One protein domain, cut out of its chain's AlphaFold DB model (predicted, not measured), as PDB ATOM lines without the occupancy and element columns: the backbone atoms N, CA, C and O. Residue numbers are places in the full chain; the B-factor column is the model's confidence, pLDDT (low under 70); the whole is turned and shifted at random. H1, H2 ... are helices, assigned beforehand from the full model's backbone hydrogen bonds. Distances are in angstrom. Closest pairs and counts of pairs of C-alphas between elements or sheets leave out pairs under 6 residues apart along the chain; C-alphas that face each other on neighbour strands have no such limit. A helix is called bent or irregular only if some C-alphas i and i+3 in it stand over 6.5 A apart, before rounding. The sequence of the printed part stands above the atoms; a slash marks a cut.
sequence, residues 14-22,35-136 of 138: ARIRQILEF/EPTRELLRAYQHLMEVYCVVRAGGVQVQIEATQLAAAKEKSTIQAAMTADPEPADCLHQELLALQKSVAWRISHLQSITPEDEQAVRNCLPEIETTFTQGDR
ATOM      1  N   ALA A  14      27.275 -16.296  85.283       92.56
ATOM      2  CA  ALA A  14      26.295 -16.512  84.220       92.56
ATOM      3  C   ALA A  14      24.930 -16.944  84.780       92.56
ATOM      4  O   ALA A  14      23.893 -16.450  84.341       92.56
ATOM      5  N   ARG A  15      24.929 -17.828  85.785       91.50
ATOM      6  CA  ARG A  15      23.700 -18.268  86.452       91.50
ATOM      7  C   ARG A  15      23.069 -17.146  87.271       91.50
ATOM      8  O   ARG A  15      21.851 -17.021  87.256       91.50
ATOM      9  N   ILE A  16      23.873 -16.319  87.936       93.56
ATOM     10  CA  ILE A  16      23.385 -15.138  88.659       93.56
ATOM     11  C   ILE A  16      22.675 -14.192  87.689       93.56
ATOM     12  O   ILE A  16      21.528 -13.838  87.937       93.56
ATOM     13  N   ARG A  17      23.292 -13.856  86.550       91.88
ATOM     14  CA  ARG A  17      22.669 -12.988  85.535       91.88
ATOM     15  C   ARG A  17      21.357 -13.566  85.007       91.88
ATOM     16  O   ARG A  17      20.370 -12.846  84.963       91.88
ATOM     17  N   GLN A  18      21.305 -14.870  84.733       89.69
ATOM     18  CA  GLN A  18      20.063 -15.544  84.336       89.69
ATOM     19  C   GLN A  18      18.954 -15.410  85.396       89.69
ATOM     20  O   GLN A  18      17.790 -15.210  85.055       89.69
ATOM     21  N   ILE A  19      19.298 -15.522  86.684       89.56
ATOM     22  CA  ILE A  19      18.343 -15.320  87.781       89.56
ATOM     23  C   ILE A  19      17.867 -13.862  87.804       89.56
ATOM     24  O   ILE A  19      16.668 -13.621  87.895       89.56
ATOM     25  N   LEU A  20      18.774 -12.885  87.696       89.50
ATOM     26  CA  LEU A  20      18.414 -11.463  87.712       89.50
ATOM     27  C   LEU A  20      17.548 -11.071  86.502       89.50
ATOM     28  O   LEU A  20      16.587 -10.316  86.655       89.50
ATOM     29  N   GLU A  21      17.829 -11.620  85.321       87.88
ATOM     30  CA  GLU A  21      16.997 -11.463  84.122       87.88
ATOM     31  C   GLU A  21      15.594 -12.034  84.343       87.88
ATOM     32  O   GLU A  21      14.608 -11.378  84.020       87.88
ATOM     33  N   PHE A  22      15.479 -13.214  84.959       83.62
ATOM     34  CA  PHE A  22      14.182 -13.801  85.299       83.62
ATOM     35  C   PHE A  22      13.372 -12.922  86.266       83.62
ATOM     36  O   PHE A  22      12.161 -12.801  86.108       83.62
ATOM     37  N   GLU A  35       8.304 -27.013  85.920       54.81
ATOM     38  CA  GLU A  35       9.639 -27.495  86.311       54.81
ATOM     39  C   GLU A  35      10.765 -26.442  86.187       54.81
ATOM     40  O   GLU A  35      11.485 -26.248  87.173       54.81
ATOM     41  N   PRO A  36      10.880 -25.668  85.083       60.75
ATOM     42  CA  PRO A  36      11.905 -24.624  84.938       60.75
ATOM     43  C   PRO A  36      11.788 -23.531  86.010       60.75
ATOM     44  O   PRO A  36      12.787 -23.028  86.524       60.75
ATOM     45  N   THR A  37      10.556 -23.210  86.409       72.25
ATOM     46  CA  THR A  37      10.251 -22.200  87.430       72.25
ATOM     47  C   THR A  37      10.703 -22.643  88.820       72.25
ATOM     48  O   THR A  37      11.253 -21.847  89.577       72.25
ATOM     49  N   ARG A  38      10.532 -23.926  89.176       77.25
ATOM     50  CA  ARG A  38      10.955 -24.446  90.490       77.25
ATOM     51  C   ARG A  38      12.471 -24.474  90.633       77.25
ATOM     52  O   ARG A  38      12.980 -24.196  91.716       77.25
ATOM     53  N   GLU A  39      13.187 -24.809  89.566       82.25
ATOM     54  CA  GLU A  39      14.650 -24.786  89.565       82.25
ATOM     55  C   GLU A  39      15.190 -23.356  89.703       82.25
ATOM     56  O   GLU A  39      16.074 -23.115  90.526       82.25
ATOM     57  N   LEU A  40      14.613 -22.398  88.971       81.62
ATOM     58  CA  LEU A  40      14.970 -20.981  89.080       81.62
ATOM     59  C   LEU A  40      14.656 -20.409  90.466       81.62
ATOM     60  O   LEU A  40      15.485 -19.697  91.023       81.62
ATOM     61  N   LEU A  41      13.521 -20.775  91.068       82.44
ATOM     62  CA  LEU A  41      13.185 -20.374  92.438       82.44
ATOM     63  C   LEU A  41      14.188 -20.919  93.464       82.44
ATOM     64  O   LEU A  41      14.595 -20.184  94.361       82.44
ATOM     65  N   ARG A  42      14.632 -22.175  93.324       85.81
ATOM     66  CA  ARG A  42      15.695 -22.735  94.179       85.81
ATOM     67  C   ARG A  42      17.024 -22.017  93.970       85.81
ATOM     68  O   ARG A  42      17.716 -21.722  94.938       85.81
ATOM     69  N   ALA A  43      17.375 -21.715  92.721       88.75
ATOM     70  CA  ALA A  43      18.595 -20.986  92.401       88.75
ATOM     71  C   ALA A  43      18.562 -19.552  92.960       88.75
ATOM     72  O   ALA A  43      19.566 -19.078  93.482       88.75
ATOM     73  N   TYR A  44      17.400 -18.897  92.922       89.81
ATOM     74  CA  TYR A  44      17.171 -17.600  93.552       89.81
ATOM     75  C   TYR A  44      17.299 -17.662  95.077       89.81
ATOM     76  O   TYR A  44      17.984 -16.830  95.661       89.81
ATOM     77  N   GLN A  45      16.695 -18.659  95.732       89.69
ATOM     78  CA  GLN A  45      16.841 -18.856  97.180       89.69
ATOM     79  C   GLN A  45      18.312 -19.021  97.571       89.69
ATOM     80  O   GLN A  45      18.793 -18.309  98.450       89.69
ATOM     81  N   HIS A  46      19.043 -19.878  96.854       92.62
ATOM     82  CA  HIS A  46      20.477 -20.082  97.066       92.62
ATOM     83  C   HIS A  46      21.284 -18.794  96.825       92.62
ATOM     84  O   HIS A  46      22.137 -18.438  97.635       92.62
ATOM     85  N   LEU A  47      20.969 -18.029  95.771       94.56
ATOM     86  CA  LEU A  47      21.562 -16.708  95.530       94.56
ATOM     87  C   LEU A  47      21.333 -15.755  96.710       94.56
ATOM     88  O   LEU A  47      22.273 -15.097  97.148       94.56
ATOM     89  N   MET A  48      20.113 -15.693  97.247       93.75
ATOM     90  CA  MET A  48      19.784 -14.819  98.375       93.75
ATOM     91  C   MET A  48      20.500 -15.217  99.662       93.75
ATOM     92  O   MET A  48      20.934 -14.343 100.414       93.75
ATOM     93  N   GLU A  49      20.657 -16.517  99.908       93.56
ATOM     94  CA  GLU A  49      21.418 -17.033 101.045       93.56
ATOM     95  C   GLU A  49      22.885 -16.590 100.969       93.56
ATOM     96  O   GLU A  49      23.400 -15.979 101.913       93.56
ATOM     97  N   VAL A  50      23.539 -16.815  99.825       96.00
ATOM     98  CA  VAL A  50      24.945 -16.438  99.621       96.00
ATOM     99  C   VAL A  50      25.118 -14.915  99.613       96.00
ATOM    100  O   VAL A  50      26.050 -14.404 100.231       96.00
ATOM    101  N   TYR A  51      24.193 -14.167  99.004       96.00
ATOM    102  CA  TYR A  51      24.173 -12.701  99.034       96.00
ATOM    103  C   TYR A  51      24.132 -12.151 100.460       96.00
ATOM    104  O   TYR A  51      24.948 -11.293 100.806       96.00
ATOM    105  N   CYS A  52      23.245 -12.669 101.316       94.75
ATOM    106  CA  CYS A  52      23.179 -12.257 102.717       94.75
ATOM    107  C   CYS A  52      24.502 -12.523 103.448       94.75
ATOM    108  O   CYS A  52      24.967 -11.677 104.214       94.75
ATOM    109  N   VAL A  53      25.133 -13.675 103.195       96.38
ATOM    110  CA  VAL A  53      26.427 -14.033 103.791       96.38
ATOM    111  C   VAL A  53      27.539 -13.096 103.319       96.38
ATOM    112  O   VAL A  53      28.266 -12.559 104.154       96.38
ATOM    113  N   VAL A  54      27.641 -12.832 102.013       96.88
ATOM    114  CA  VAL A  54      28.623 -11.898 101.431       96.88
ATOM    115  C   VAL A  54      28.447 -10.491 102.000       96.88
ATOM    116  O   VAL A  54      29.415  -9.890 102.469       96.88
ATOM    117  N   ARG A  55      27.209  -9.983 102.035       95.19
ATOM    118  CA  ARG A  55      26.868  -8.669 102.608       95.19
ATOM    119  C   ARG A  55      27.229  -8.553 104.085       95.19
ATOM    120  O   ARG A  55      27.545  -7.460 104.547       95.19
ATOM    121  N   ALA A  56      27.194  -9.662 104.814       94.38
ATOM    122  CA  ALA A  56      27.538  -9.728 106.226       94.38
ATOM    123  C   ALA A  56      29.017 -10.092 106.490       94.38
ATOM    124  O   ALA A  56      29.371 -10.416 107.625       94.38
ATOM    125  N   GLY A  57      29.877 -10.036 105.465       95.69
ATOM    126  CA  GLY A  57      31.333 -10.183 105.582       95.69
ATOM    127  C   GLY A  57      31.918 -11.480 105.012       95.69
ATOM    128  O   GLY A  57      33.141 -11.612 104.971       95.69
ATOM    129  N   GLY A  58      31.086 -12.405 104.530       96.62
ATOM    130  CA  GLY A  58      31.500 -13.697 103.972       96.62
ATOM    131  C   GLY A  58      31.364 -14.869 104.947       96.62
ATOM    132  O   GLY A  58      31.074 -14.689 106.135       96.62
ATOM    133  N   VAL A  59      31.576 -16.089 104.441       97.06
ATOM    134  CA  VAL A  59      31.354 -17.339 105.192       97.06
ATOM    135  C   VAL A  59      32.205 -17.384 106.460       97.06
ATOM    136  O   VAL A  59      31.685 -17.655 107.543       97.06
ATOM    137  N   GLN A  60      33.496 -17.063 106.348       97.62
ATOM    138  CA  GLN A  60      34.430 -17.136 107.473       97.62
ATOM    139  C   GLN A  60      34.023 -16.207 108.626       97.62
ATOM    140  O   GLN A  60      33.951 -16.640 109.775       97.62
ATOM    141  N   VAL A  61      33.668 -14.956 108.313       97.81
ATOM    142  CA  VAL A  61      33.214 -13.967 109.305       97.81
ATOM    143  C   VAL A  61      31.942 -14.447 110.009       97.81
ATOM    144  O   VAL A  61      31.814 -14.332 111.227       97.81
ATOM    145  N   GLN A  62      31.007 -15.033 109.259       97.50
ATOM    146  CA  GLN A  62      29.763 -15.567 109.816       97.50
ATOM    147  C   GLN A  62      29.993 -16.795 110.710       97.50
ATOM    148  O   GLN A  62      29.326 -16.928 111.741       97.50
ATOM    149  N   ILE A  63      30.938 -17.675 110.364       97.62
ATOM    150  CA  ILE A  63      31.321 -18.818 111.208       97.62
ATOM    151  C   ILE A  63      31.915 -18.322 112.529       97.62
ATOM    152  O   ILE A  63      31.472 -18.756 113.593       97.62
ATOM    153  N   GLU A  64      32.859 -17.384 112.478       97.88
ATOM    154  CA  GLU A  64      33.490 -16.807 113.671       97.88
ATOM    155  C   GLU A  64      32.466 -16.106 114.570       97.88
ATOM    156  O   GLU A  64      32.435 -16.338 115.781       97.88
ATOM    157  N   ALA A  65      31.566 -15.312 113.982       97.12
ATOM    158  CA  ALA A  65      30.487 -14.657 114.712       97.12
ATOM    159  C   ALA A  65      29.547 -15.673 115.384       97.12
ATOM    160  O   ALA A  65      29.193 -15.505 116.555       97.12
ATOM    161  N   THR A  66      29.194 -16.755 114.681       96.94
ATOM    162  CA  THR A  66      28.349 -17.837 115.213       96.94
ATOM    163  C   THR A  66      29.029 -18.531 116.397       96.94
ATOM    164  O   THR A  66      28.408 -18.728 117.440       96.94
ATOM    165  N   GLN A  67      30.315 -18.869 116.272       97.50
ATOM    166  CA  GLN A  67      31.087 -19.511 117.341       97.50
ATOM    167  C   GLN A  67      31.237 -18.604 118.565       97.50
ATOM    168  O   GLN A  67      31.072 -19.061 119.698       97.50
ATOM    169  N   LEU A  68      31.507 -17.314 118.354       97.81
ATOM    170  CA  LEU A  68      31.630 -16.340 119.433       97.81
ATOM    171  C   LEU A  68      30.306 -16.154 120.184       97.81
ATOM    172  O   LEU A  68      30.300 -16.129 121.416       97.81
ATOM    173  N   ALA A  69      29.190 -16.032 119.461       96.75
ATOM    174  CA  ALA A  69      27.861 -15.934 120.061       96.75
ATOM    175  C   ALA A  69      27.527 -17.194 120.874       96.75
ATOM    176  O   ALA A  69      27.153 -17.094 122.042       96.75
ATOM    177  N   ALA A  70      27.782 -18.375 120.306       97.06
ATOM    178  CA  ALA A  70      27.579 -19.652 120.978       97.06
ATOM    179  C   ALA A  70      28.410 -19.792 122.259       97.06
ATOM    180  O   ALA A  70      27.912 -20.286 123.269       97.06
ATOM    181  N   ALA A  71      29.671 -19.352 122.243       97.69
ATOM    182  CA  ALA A  71      30.537 -19.392 123.417       97.69
ATOM    183  C   ALA A  71      30.004 -18.497 124.548       97.69
ATOM    184  O   ALA A  71      29.993 -18.917 125.707       97.69
ATOM    185  N   LYS A  72      29.523 -17.293 124.210       97.50
ATOM    186  CA  LYS A  72      28.902 -16.376 125.176       97.50
ATOM    187  C   LYS A  72      27.641 -16.982 125.781       97.50
ATOM    188  O   LYS A  72      27.513 -17.020 126.998       97.50
ATOM    189  N   GLU A  73      26.750 -17.503 124.948       96.75
ATOM    190  CA  GLU A  73      25.481 -18.060 125.412       96.75
ATOM    191  C   GLU A  73      25.672 -19.334 126.237       96.75
ATOM    192  O   GLU A  73      25.098 -19.468 127.315       96.75
ATOM    193  N   LYS A  74      26.590 -20.212 125.817       96.19
ATOM    194  CA  LYS A  74      27.018 -21.359 126.621       96.19
ATOM    195  C   LYS A  74      27.514 -20.925 128.000       96.19
ATOM    196  O   LYS A  74      27.136 -21.543 128.990       96.19
ATOM    197  N   SER A  75      28.344 -19.883 128.073       95.88
ATOM    198  CA  SER A  75      28.834 -19.364 129.355       95.88
ATOM    199  C   SER A  75      27.695 -18.853 130.237       95.88
ATOM    200  O   SER A  75      27.724 -19.086 131.443       95.88
ATOM    201  N   THR A  76      26.695 -18.184 129.656       95.00
ATOM    202  CA  THR A  76      25.505 -17.705 130.378       95.00
ATOM    203  C   THR A  76      24.689 -18.865 130.945       95.00
ATOM    204  O   THR A  76      24.385 -18.865 132.136       95.00
ATOM    205  N   ILE A  77      24.398 -19.883 130.130       93.12
ATOM    206  CA  ILE A  77      23.654 -21.076 130.563       93.12
ATOM    207  C   ILE A  77      24.421 -21.800 131.677       93.12
ATOM    208  O   ILE A  77      23.854 -22.133 132.713       93.12
ATOM    209  N   GLN A  78      25.733 -21.993 131.512       92.56
ATOM    210  CA  GLN A  78      26.564 -22.655 132.519       92.56
ATOM    211  C   GLN A  78      26.624 -21.876 133.838       92.56
ATOM    212  O   GLN A  78      26.594 -22.494 134.898       92.56
ATOM    213  N   ALA A  79      26.674 -20.542 133.792       92.44
ATOM    214  CA  ALA A  79      26.615 -19.709 134.990       92.44
ATOM    215  C   ALA A  79      25.247 -19.788 135.692       92.44
ATOM    216  O   ALA A  79      25.185 -19.759 136.918       92.44
ATOM    217  N   ALA A  80      24.150 -19.928 134.941       90.56
ATOM    218  CA  ALA A  80      22.829 -20.153 135.523       90.56
ATOM    219  C   ALA A  80      22.746 -21.519 136.226       90.56
ATOM    220  O   ALA A  80      22.257 -21.595 137.349       90.56
ATOM    221  N   MET A  81      23.313 -22.572 135.624       89.31
ATOM    222  CA  MET A  81      23.350 -23.919 136.216       89.31
ATOM    223  C   MET A  81      24.145 -23.982 137.527       89.31
ATOM    224  O   MET A  81      23.853 -24.815 138.380       89.31
ATOM    225  N   THR A  82      25.184 -23.152 137.683       87.50
ATOM    226  CA  THR A  82      25.955 -23.090 138.934       87.50
ATOM    227  C   THR A  82      25.273 -22.246 140.005       87.50
ATOM    228  O   THR A  82      25.491 -22.500 141.189       87.50
ATOM    229  N   ALA A  83      24.483 -21.243 139.610       87.75
ATOM    230  CA  ALA A  83      23.765 -20.360 140.525       87.75
ATOM    231  C   ALA A  83      22.509 -21.017 141.119       87.75
ATOM    232  O   ALA A  83      22.219 -20.800 142.293       87.75
ATOM    233  N   ASP A  84      21.798 -21.823 140.330       82.19
ATOM    234  CA  ASP A  84      20.622 -22.572 140.767       82.19
ATOM    235  C   ASP A  84      20.588 -23.953 140.082       82.19
ATOM    236  O   ASP A  84      20.432 -24.034 138.858       82.19
ATOM    237  N   PRO A  85      20.763 -25.054 140.834       71.69
ATOM    238  CA  PRO A  85      20.725 -26.399 140.277       71.69
ATOM    239  C   PRO A  85      19.300 -26.937 140.066       71.69
ATOM    240  O   PRO A  85      19.158 -27.968 139.411       71.69
ATOM    241  N   GLU A  86      18.242 -26.299 140.583       74.62
ATOM    242  CA  GLU A  86      16.872 -26.810 140.414       74.62
ATOM    243  C   GLU A  86      16.364 -26.806 138.955       74.62
ATOM    244  O   GLU A  86      15.716 -27.778 138.564       74.62
ATOM    245  N   PRO A  87      16.697 -25.828 138.083       79.38
ATOM    246  CA  PRO A  87      16.386 -25.905 136.654       79.38
ATOM    247  C   PRO A  87      17.437 -26.668 135.820       79.38
ATOM    248  O   PRO A  87      17.460 -26.516 134.595       79.38
ATOM    249  N   ALA A  88      18.319 -27.475 136.430       78.06
ATOM    250  CA  ALA A  88      19.461 -28.083 135.733       78.06
ATOM    251  C   ALA A  88      19.073 -28.887 134.479       78.06
ATOM    252  O   ALA A  88      19.774 -28.799 133.470       78.06
ATOM    253  N   ASP A  89      17.950 -29.609 134.500       85.69
ATOM    254  CA  ASP A  89      17.479 -30.376 133.341       85.69
ATOM    255  C   ASP A  89      17.037 -29.466 132.185       85.69
ATOM    256  O   ASP A  89      17.374 -29.727 131.027       85.69
ATOM    257  N   CYS A  90      16.335 -28.366 132.479       90.44
ATOM    258  CA  CYS A  90      15.917 -27.385 131.476       90.44
ATOM    259  C   CYS A  90      17.132 -26.703 130.835       90.44
ATOM    260  O   CYS A  90      17.255 -26.687 129.611       90.44
ATOM    261  N   LEU A  91      18.073 -26.231 131.653       92.19
ATOM    262  CA  LEU A  91      19.301 -25.587 131.179       92.19
ATOM    263  C   LEU A  91      20.201 -26.559 130.399       92.19
ATOM    264  O   LEU A  91      20.862 -26.175 129.433       92.19
ATOM    265  N   HIS A  92      20.196 -27.846 130.758       91.69
ATOM    266  CA  HIS A  92      20.886 -28.869 129.978       91.69
ATOM    267  C   HIS A  92      20.260 -29.048 128.587       91.69
ATOM    268  O   HIS A  92      20.984 -29.141 127.593       91.69
ATOM    269  N   GLN A  93      18.924 -29.052 128.488       93.56
ATOM    270  CA  GLN A  93      18.240 -29.092 127.191       93.56
ATOM    271  C   GLN A  93      18.525 -27.842 126.354       93.56
ATOM    272  O   GLN A  93      18.769 -27.969 125.153       93.56
ATOM    273  N   GLU A  94      18.566 -26.659 126.968       94.62
ATOM    274  CA  GLU A  94      18.957 -25.420 126.287       94.62
ATOM    275  C   GLU A  94      20.381 -25.506 125.730       94.62
ATOM    276  O   GLU A  94      20.614 -25.177 124.566       94.62
ATOM    277  N   LEU A  95      21.327 -26.044 126.505       94.62
ATOM    278  CA  LEU A  95      22.700 -26.239 126.045       94.62
ATOM    279  C   LEU A  95      22.779 -27.197 124.843       94.62
ATOM    280  O   LEU A  95      23.514 -26.938 123.888       94.62
ATOM    281  N   LEU A  96      22.019 -28.296 124.868       95.25
ATOM    282  CA  LEU A  96      21.947 -29.241 123.750       95.25
ATOM    283  C   LEU A  96      21.290 -28.614 122.513       95.25
ATOM    284  O   LEU A  96      21.737 -28.856 121.389       95.25
ATOM    285  N   ALA A  97      20.241 -27.813 122.700       95.38
ATOM    286  CA  ALA A  97      19.576 -27.092 121.620       95.38
ATOM    287  C   ALA A  97      20.521 -26.070 120.972       95.38
ATOM    288  O   ALA A  97      20.636 -26.040 119.744       95.38
ATOM    289  N   LEU A  98      21.266 -25.315 121.785       96.25
ATOM    290  CA  LEU A  98      22.295 -24.386 121.323       96.25
ATOM    291  C   LEU A  98      23.351 -25.109 120.479       96.25
ATOM    292  O   LEU A  98      23.635 -24.691 119.358       96.25
ATOM    293  N   GLN A  99      23.895 -26.227 120.969       96.00
ATOM    294  CA  GLN A  99      24.902 -27.008 120.240       96.00
ATOM    295  C   GLN A  99      24.389 -27.504 118.885       96.00
ATOM    296  O   GLN A  99      25.090 -27.375 117.881       96.00
ATOM    297  N   LYS A 100      23.162 -28.038 118.839       96.00
ATOM    298  CA  LYS A 100      22.536 -28.505 117.592       96.00
ATOM    299  C   LYS A 100      22.322 -27.361 116.603       96.00
ATOM    300  O   LYS A 100      22.653 -27.508 115.430       96.00
ATOM    301  N   SER A 101      21.808 -26.228 117.080       95.81
ATOM    302  CA  SER A 101      21.574 -25.032 116.263       95.81
ATOM    303  C   SER A 101      22.876 -24.503 115.653       95.81
ATOM    304  O   SER A 101      22.967 -24.288 114.445       95.81
ATOM    305  N   VAL A 102      23.928 -24.389 116.469       96.62
ATOM    306  CA  VAL A 102      25.251 -23.915 116.039       96.62
ATOM    307  C   VAL A 102      25.889 -24.873 115.038       96.62
ATOM    308  O   VAL A 102      26.392 -24.427 114.008       96.62
ATOM    309  N   ALA A 103      25.837 -26.182 115.297       96.19
ATOM    310  CA  ALA A 103      26.365 -27.188 114.379       96.19
ATOM    311  C   ALA A 103      25.650 -27.142 113.022       96.19
ATOM    312  O   ALA A 103      26.306 -27.156 111.980       96.19
ATOM    313  N   TRP A 104      24.318 -27.023 113.029       95.62
ATOM    314  CA  TRP A 104      23.539 -26.873 111.805       95.62
ATOM    315  C   TRP A 104      23.909 -25.591 111.051       95.62
ATOM    316  O   TRP A 104      24.175 -25.648 109.851       95.62
ATOM    317  N   ARG A 105      24.008 -24.447 111.744       95.00
ATOM    318  CA  ARG A 105      24.357 -23.163 111.120       95.00
ATOM    319  C   ARG A 105      25.750 -23.187 110.498       95.00
ATOM    320  O   ARG A 105      25.906 -22.721 109.374       95.00
ATOM    321  N   ILE A 106      26.745 -23.739 111.196       95.94
ATOM    322  CA  ILE A 106      28.112 -23.871 110.672       95.94
ATOM    323  C   ILE A 106      28.135 -24.821 109.472       95.94
ATOM    324  O   ILE A 106      28.719 -24.472 108.454       95.94
ATOM    325  N   SER A 107      27.463 -25.971 109.556       95.06
ATOM    326  CA  SER A 107      27.362 -26.924 108.440       95.06
ATOM    327  C   SER A 107      26.728 -26.286 107.200       95.06
ATOM    328  O   SER A 107      27.232 -26.431 106.089       95.06
ATOM    329  N   HIS A 108      25.665 -25.499 107.393       92.88
ATOM    330  CA  HIS A 108      25.044 -24.731 106.321       92.88
ATOM    331  C   HIS A 108      26.000 -23.683 105.733       92.88
ATOM    332  O   HIS A 108      26.175 -23.640 104.520       92.88
ATOM    333  N   LEU A 109      26.692 -22.895 106.562       95.19
ATOM    334  CA  LEU A 109      27.685 -21.923 106.084       95.19
ATOM    335  C   LEU A 109      28.829 -22.596 105.306       95.19
ATOM    336  O   LEU A 109      29.243 -22.089 104.273       95.19
ATOM    337  N   GLN A 110      29.291 -23.763 105.754       94.75
ATOM    338  CA  GLN A 110      30.320 -24.561 105.078       94.75
ATOM    339  C   GLN A 110      29.839 -25.204 103.771       94.75
ATOM    340  O   GLN A 110      30.660 -25.678 102.986       94.75
ATOM    341  N   SER A 111      28.526 -25.257 103.539       93.19
ATOM    342  CA  SER A 111      27.974 -25.729 102.270       93.19
ATOM    343  C   SER A 111      28.065 -24.683 101.157       93.19
ATOM    344  O   SER A 111      28.003 -25.057  99.986       93.19
ATOM    345  N   ILE A 112      28.266 -23.407 101.510       94.38
ATOM    346  CA  ILE A 112      28.548 -22.331 100.559       94.38
ATOM    347  C   ILE A 112      29.998 -22.470 100.106       94.38
ATOM    348  O   ILE A 112      30.924 -22.457 100.920       94.38
ATOM    349  N   THR A 113      30.196 -22.628  98.801       94.25
ATOM    350  CA  THR A 113      31.535 -22.804  98.236       94.25
ATOM    351  C   THR A 113      32.265 -21.461  98.120       94.25
ATOM    352  O   THR A 113      31.622 -20.412  97.996       94.25
ATOM    353  N   PRO A 114      33.611 -21.451  98.123       94.94
ATOM    354  CA  PRO A 114      34.373 -20.247  97.800       94.94
ATOM    355  C   PRO A 114      34.002 -19.660  96.432       94.94
ATOM    356  O   PRO A 114      33.990 -18.442  96.266       94.94
ATOM    357  N   GLU A 115      33.675 -20.514  95.461       95.25
ATOM    358  CA  GLU A 115      33.243 -20.111  94.125       95.25
ATOM    359  C   GLU A 115      31.892 -19.391  94.153       95.25
ATOM    360  O   GLU A 115      31.760 -18.348  93.512       95.25
ATOM    361  N   ASP A 116      30.927 -19.890  94.932       95.12
ATOM    362  CA  ASP A 116      29.628 -19.239  95.121       95.12
ATOM    363  C   ASP A 116      29.816 -17.849  95.742       95.12
ATOM    364  O   ASP A 116      29.268 -16.856  95.256       95.12
ATOM    365  N   GLU A 117      30.630 -17.766  96.801       96.75
ATOM    366  CA  GLU A 117      30.923 -16.506  97.479       96.75
ATOM    367  C   GLU A 117      31.595 -15.508  96.522       96.75
ATOM    368  O   GLU A 117      31.226 -14.331  96.483       96.75
ATOM    369  N   GLN A 118      32.547 -15.971  95.706       97.31
ATOM    370  CA  GLN A 118      33.254 -15.132  94.744       97.31
ATOM    371  C   GLN A 118      32.349 -14.663  93.599       97.31
ATOM    372  O   GLN A 118      32.397 -13.486  93.238       97.31
ATOM    373  N   ALA A 119      31.509 -15.539  93.044       97.00
ATOM    374  CA  ALA A 119      30.574 -15.176  91.983       97.00
ATOM    375  C   ALA A 119      29.584 -14.104  92.461       97.00
ATOM    376  O   ALA A 119      29.359 -13.108  91.773       97.00
ATOM    377  N   VAL A 120      29.052 -14.256  93.676       96.94
ATOM    378  CA  VAL A 120      28.165 -13.255  94.282       96.94
ATOM    379  C   VAL A 120      28.904 -11.952  94.581       96.94
ATOM    380  O   VAL A 120      28.357 -10.884  94.318       96.94
ATOM    381  N   ARG A 121      30.154 -12.000  95.066       97.19
ATOM    382  CA  ARG A 121      30.989 -10.797  95.247       97.19
ATOM    383  C   ARG A 121      31.205 -10.048  93.927       97.19
ATOM    384  O   ARG A 121      31.106  -8.824  93.916       97.19
ATOM    385  N   ASN A 122      31.459 -10.762  92.830       97.38
ATOM    386  CA  ASN A 122      31.673 -10.164  91.509       97.38
ATOM    387  C   ASN A 122      30.401  -9.508  90.954       97.38
ATOM    388  O   ASN A 122      30.473  -8.448  90.337       97.38
ATOM    389  N   CYS A 123      29.242 -10.116  91.203       96.31
ATOM    390  CA  CYS A 123      27.947  -9.621  90.736       96.31
ATOM    391  C   CYS A 123      27.236  -8.702  91.742       96.31
ATOM    392  O   CYS A 123      26.109  -8.288  91.479       96.31
ATOM    393  N   LEU A 124      27.854  -8.362  92.880       94.69
ATOM    394  CA  LEU A 124      27.191  -7.631  93.964       94.69
ATOM    395  C   LEU A 124      26.516  -6.323  93.500       94.69
ATOM    396  O   LEU A 124      25.354  -6.126  93.854       94.69
ATOM    397  N   PRO A 125      27.147  -5.472  92.662       93.75
ATOM    398  CA  PRO A 125      26.495  -4.255  92.173       93.75
ATOM    399  C   PRO A 125      25.255  -4.528  91.308       93.75
ATOM    400  O   PRO A 125      24.272  -3.792  91.396       93.75
ATOM    401  N   GLU A 126      25.287  -5.576  90.478       93.44
ATOM    402  CA  GLU A 126      24.156  -5.979  89.625       93.44
ATOM    403  C   GLU A 126      22.991  -6.466  90.498       93.44
ATOM    404  O   GLU A 126      21.867  -5.987  90.358       93.44
ATOM    405  N   ILE A 127      23.291  -7.338  91.468       92.25
ATOM    406  CA  ILE A 127      22.330  -7.877  92.437       92.25
ATOM    407  C   ILE A 127      21.662  -6.739  93.229       92.25
ATOM    408  O   ILE A 127      20.436  -6.667  93.323       92.25
ATOM    409  N   GLU A 128      22.458  -5.818  93.779       91.75
ATOM    410  CA  GLU A 128      21.952  -4.678  94.551       91.75
ATOM    411  C   GLU A 128      21.103  -3.736  93.699       91.75
ATOM    412  O   GLU A 128      20.081  -3.236  94.171       91.75
ATOM    413  N   THR A 129      21.482  -3.514  92.439       89.25
ATOM    414  CA  THR A 129      20.709  -2.686  91.507       89.25
ATOM    415  C   THR A 129      19.338  -3.300  91.238       89.25
ATOM    416  O   THR A 129      18.334  -2.598  91.336       89.25
ATOM    417  N   THR A 130      19.270  -4.606  90.976       85.50
ATOM    418  CA  THR A 130      18.001  -5.313  90.761       85.50
ATOM    419  C   THR A 130      17.077  -5.211  91.978       85.50
ATOM    420  O   THR A 130      15.895  -4.910  91.824       85.50
ATOM    421  N   PHE A 131      17.600  -5.382  93.196       78.00
ATOM    422  CA  PHE A 131      16.768  -5.326  94.405       78.00
ATOM    423  C   PHE A 131      16.386  -3.903  94.829       78.00
ATOM    424  O   PHE A 131      15.257  -3.679  95.250       78.00
ATOM    425  N   THR A 132      17.272  -2.918  94.666       72.38
ATOM    426  CA  THR A 132      16.966  -1.514  95.007       72.38
ATOM    427  C   THR A 132      16.058  -0.823  93.989       72.38
ATOM    428  O   THR A 132      15.351   0.123  94.338       72.38
ATOM    429  N   GLN A 133      16.047  -1.271  92.730       56.28
ATOM    430  CA  GLN A 133      15.085  -0.801  91.728       56.28
ATOM    431  C   GLN A 133      13.693  -1.420  91.927       56.28
ATOM    432  O   GLN A 133      12.703  -0.743  91.653       56.28
ATOM    433  N   GLY A 134      13.605  -2.641  92.470       50.28
ATOM    434  CA  GLY A 134      12.339  -3.284  92.845       50.28
ATOM    435  C   GLY A 134      11.564  -2.551  93.950       50.28
ATOM    436  O   GLY A 134      10.337  -2.507  93.904       50.28
ATOM    437  N   ASP A 135      12.259  -1.879  94.875       42.19
ATOM    438  CA  ASP A 135      11.642  -1.062  95.939       42.19
ATOM    439  C   ASP A 135      11.000   0.245  95.431       42.19
ATOM    440  O   ASP A 135      10.275   0.909  96.169       42.19
ATOM    441  N   ARG A 136      11.236   0.645  94.171       36.34
ATOM    442  CA  ARG A 136      10.623   1.851  93.570       36.34
ATOM    443  C   ARG A 136       9.272   1.592  92.893       36.34
ATOM    444  O   ARG A 136       8.717   2.519  92.306       36.34
TER     445      ARG A 136
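AT A GLANCE: This is residues 14 to 22 and 35 to 136 of the 138 residues of an uncharacterized protein of Cyanothece sp. SIO1E1 (UniProt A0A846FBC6). The model is a long helical hairpin, H3 and H4 side by side, with a small, loose head of helices at its open end. In the head, H1 and the first arm of the bent helix H5 pack on different parts of H2, and the second arm turns off at a corner and passes near H1. The 111 printed residues include five named helices, H1 to H5 in order along the chain, and no named strand; the class is all helix. The whole is loose, with a radius of gyration of the C-alphas of 19.2 A, and elongated, spanning 58 by 31 by 30 A, with the hairpin along its length.

HOW THE PARTS SIT: H1, residues 14 to 22, touches H2, residues 35 to 55, at residues 40 to 47 of H2 alone. The C-alphas of Ile 19 and Tyr 44 are their closest, 6.3 A apart; they run opposite ways at a steep tilt of 69 degrees, only just short of about perpendicular. H3, residues 59 to 83, and H4, residues 88 to 111, touch and form a hairpin, opposite ways at a shallow tilt of 5 degrees; their closest C-alphas, of Met 81 and Ala 88, are 5.7 A apart. H5, residues 114 to 136, was assigned as one helix by its hydrogen bonds but is bent: C-alphas 122 and 125 are 7.9 A apart. Its arms, H5a, residues 114 to 122, and H5b, residues 125 to 136, stand at a steep tilt of 60 degrees. H5a touches H2 at residues 47 to 54 of H2 alone, about perpendicular at 83 degrees, with the closest C-alphas, of Tyr 51 and Val 120, 6.2 A apart. H5b is close to H1 but not clearly touching; the closest C-alphas, of Leu 20 and Thr 130, are 6.9 A apart. H4 and H5a are apart. Every O i to N i+4 pair is within hydrogen-bond range in H1, H2, H3, H4 and H5a; in H5b 6 of 8 are.

IN THESE COORDINATES: H1 begins at C-alpha 14, (26.295, -16.512, 84.220). From first to last C-alpha, H2 measures 30.3 A, H3 36.3 A and H4 34.6 A. H3 ends at C-alpha 83, (23.765, -20.360, 140.525). H5b measures 17.1 A and ends at C-alpha 136, (10.623, 1.851, 93.570).

THE WHOLE: The two C-alphas farthest apart, of Glu 21 and Glu 86, are 58.3 A apart. Residues 82 to 87 stand free. Residues 23 to 34 are not printed, and C-alphas 22 and 35 are 14.5 A apart across the cut. The links H2 to H3, H3 to H4 and H4 to H5 are tight. The mean pLDDT of the printed part is 89.9; residues 35 to 36 and 133 to 136 are under 70.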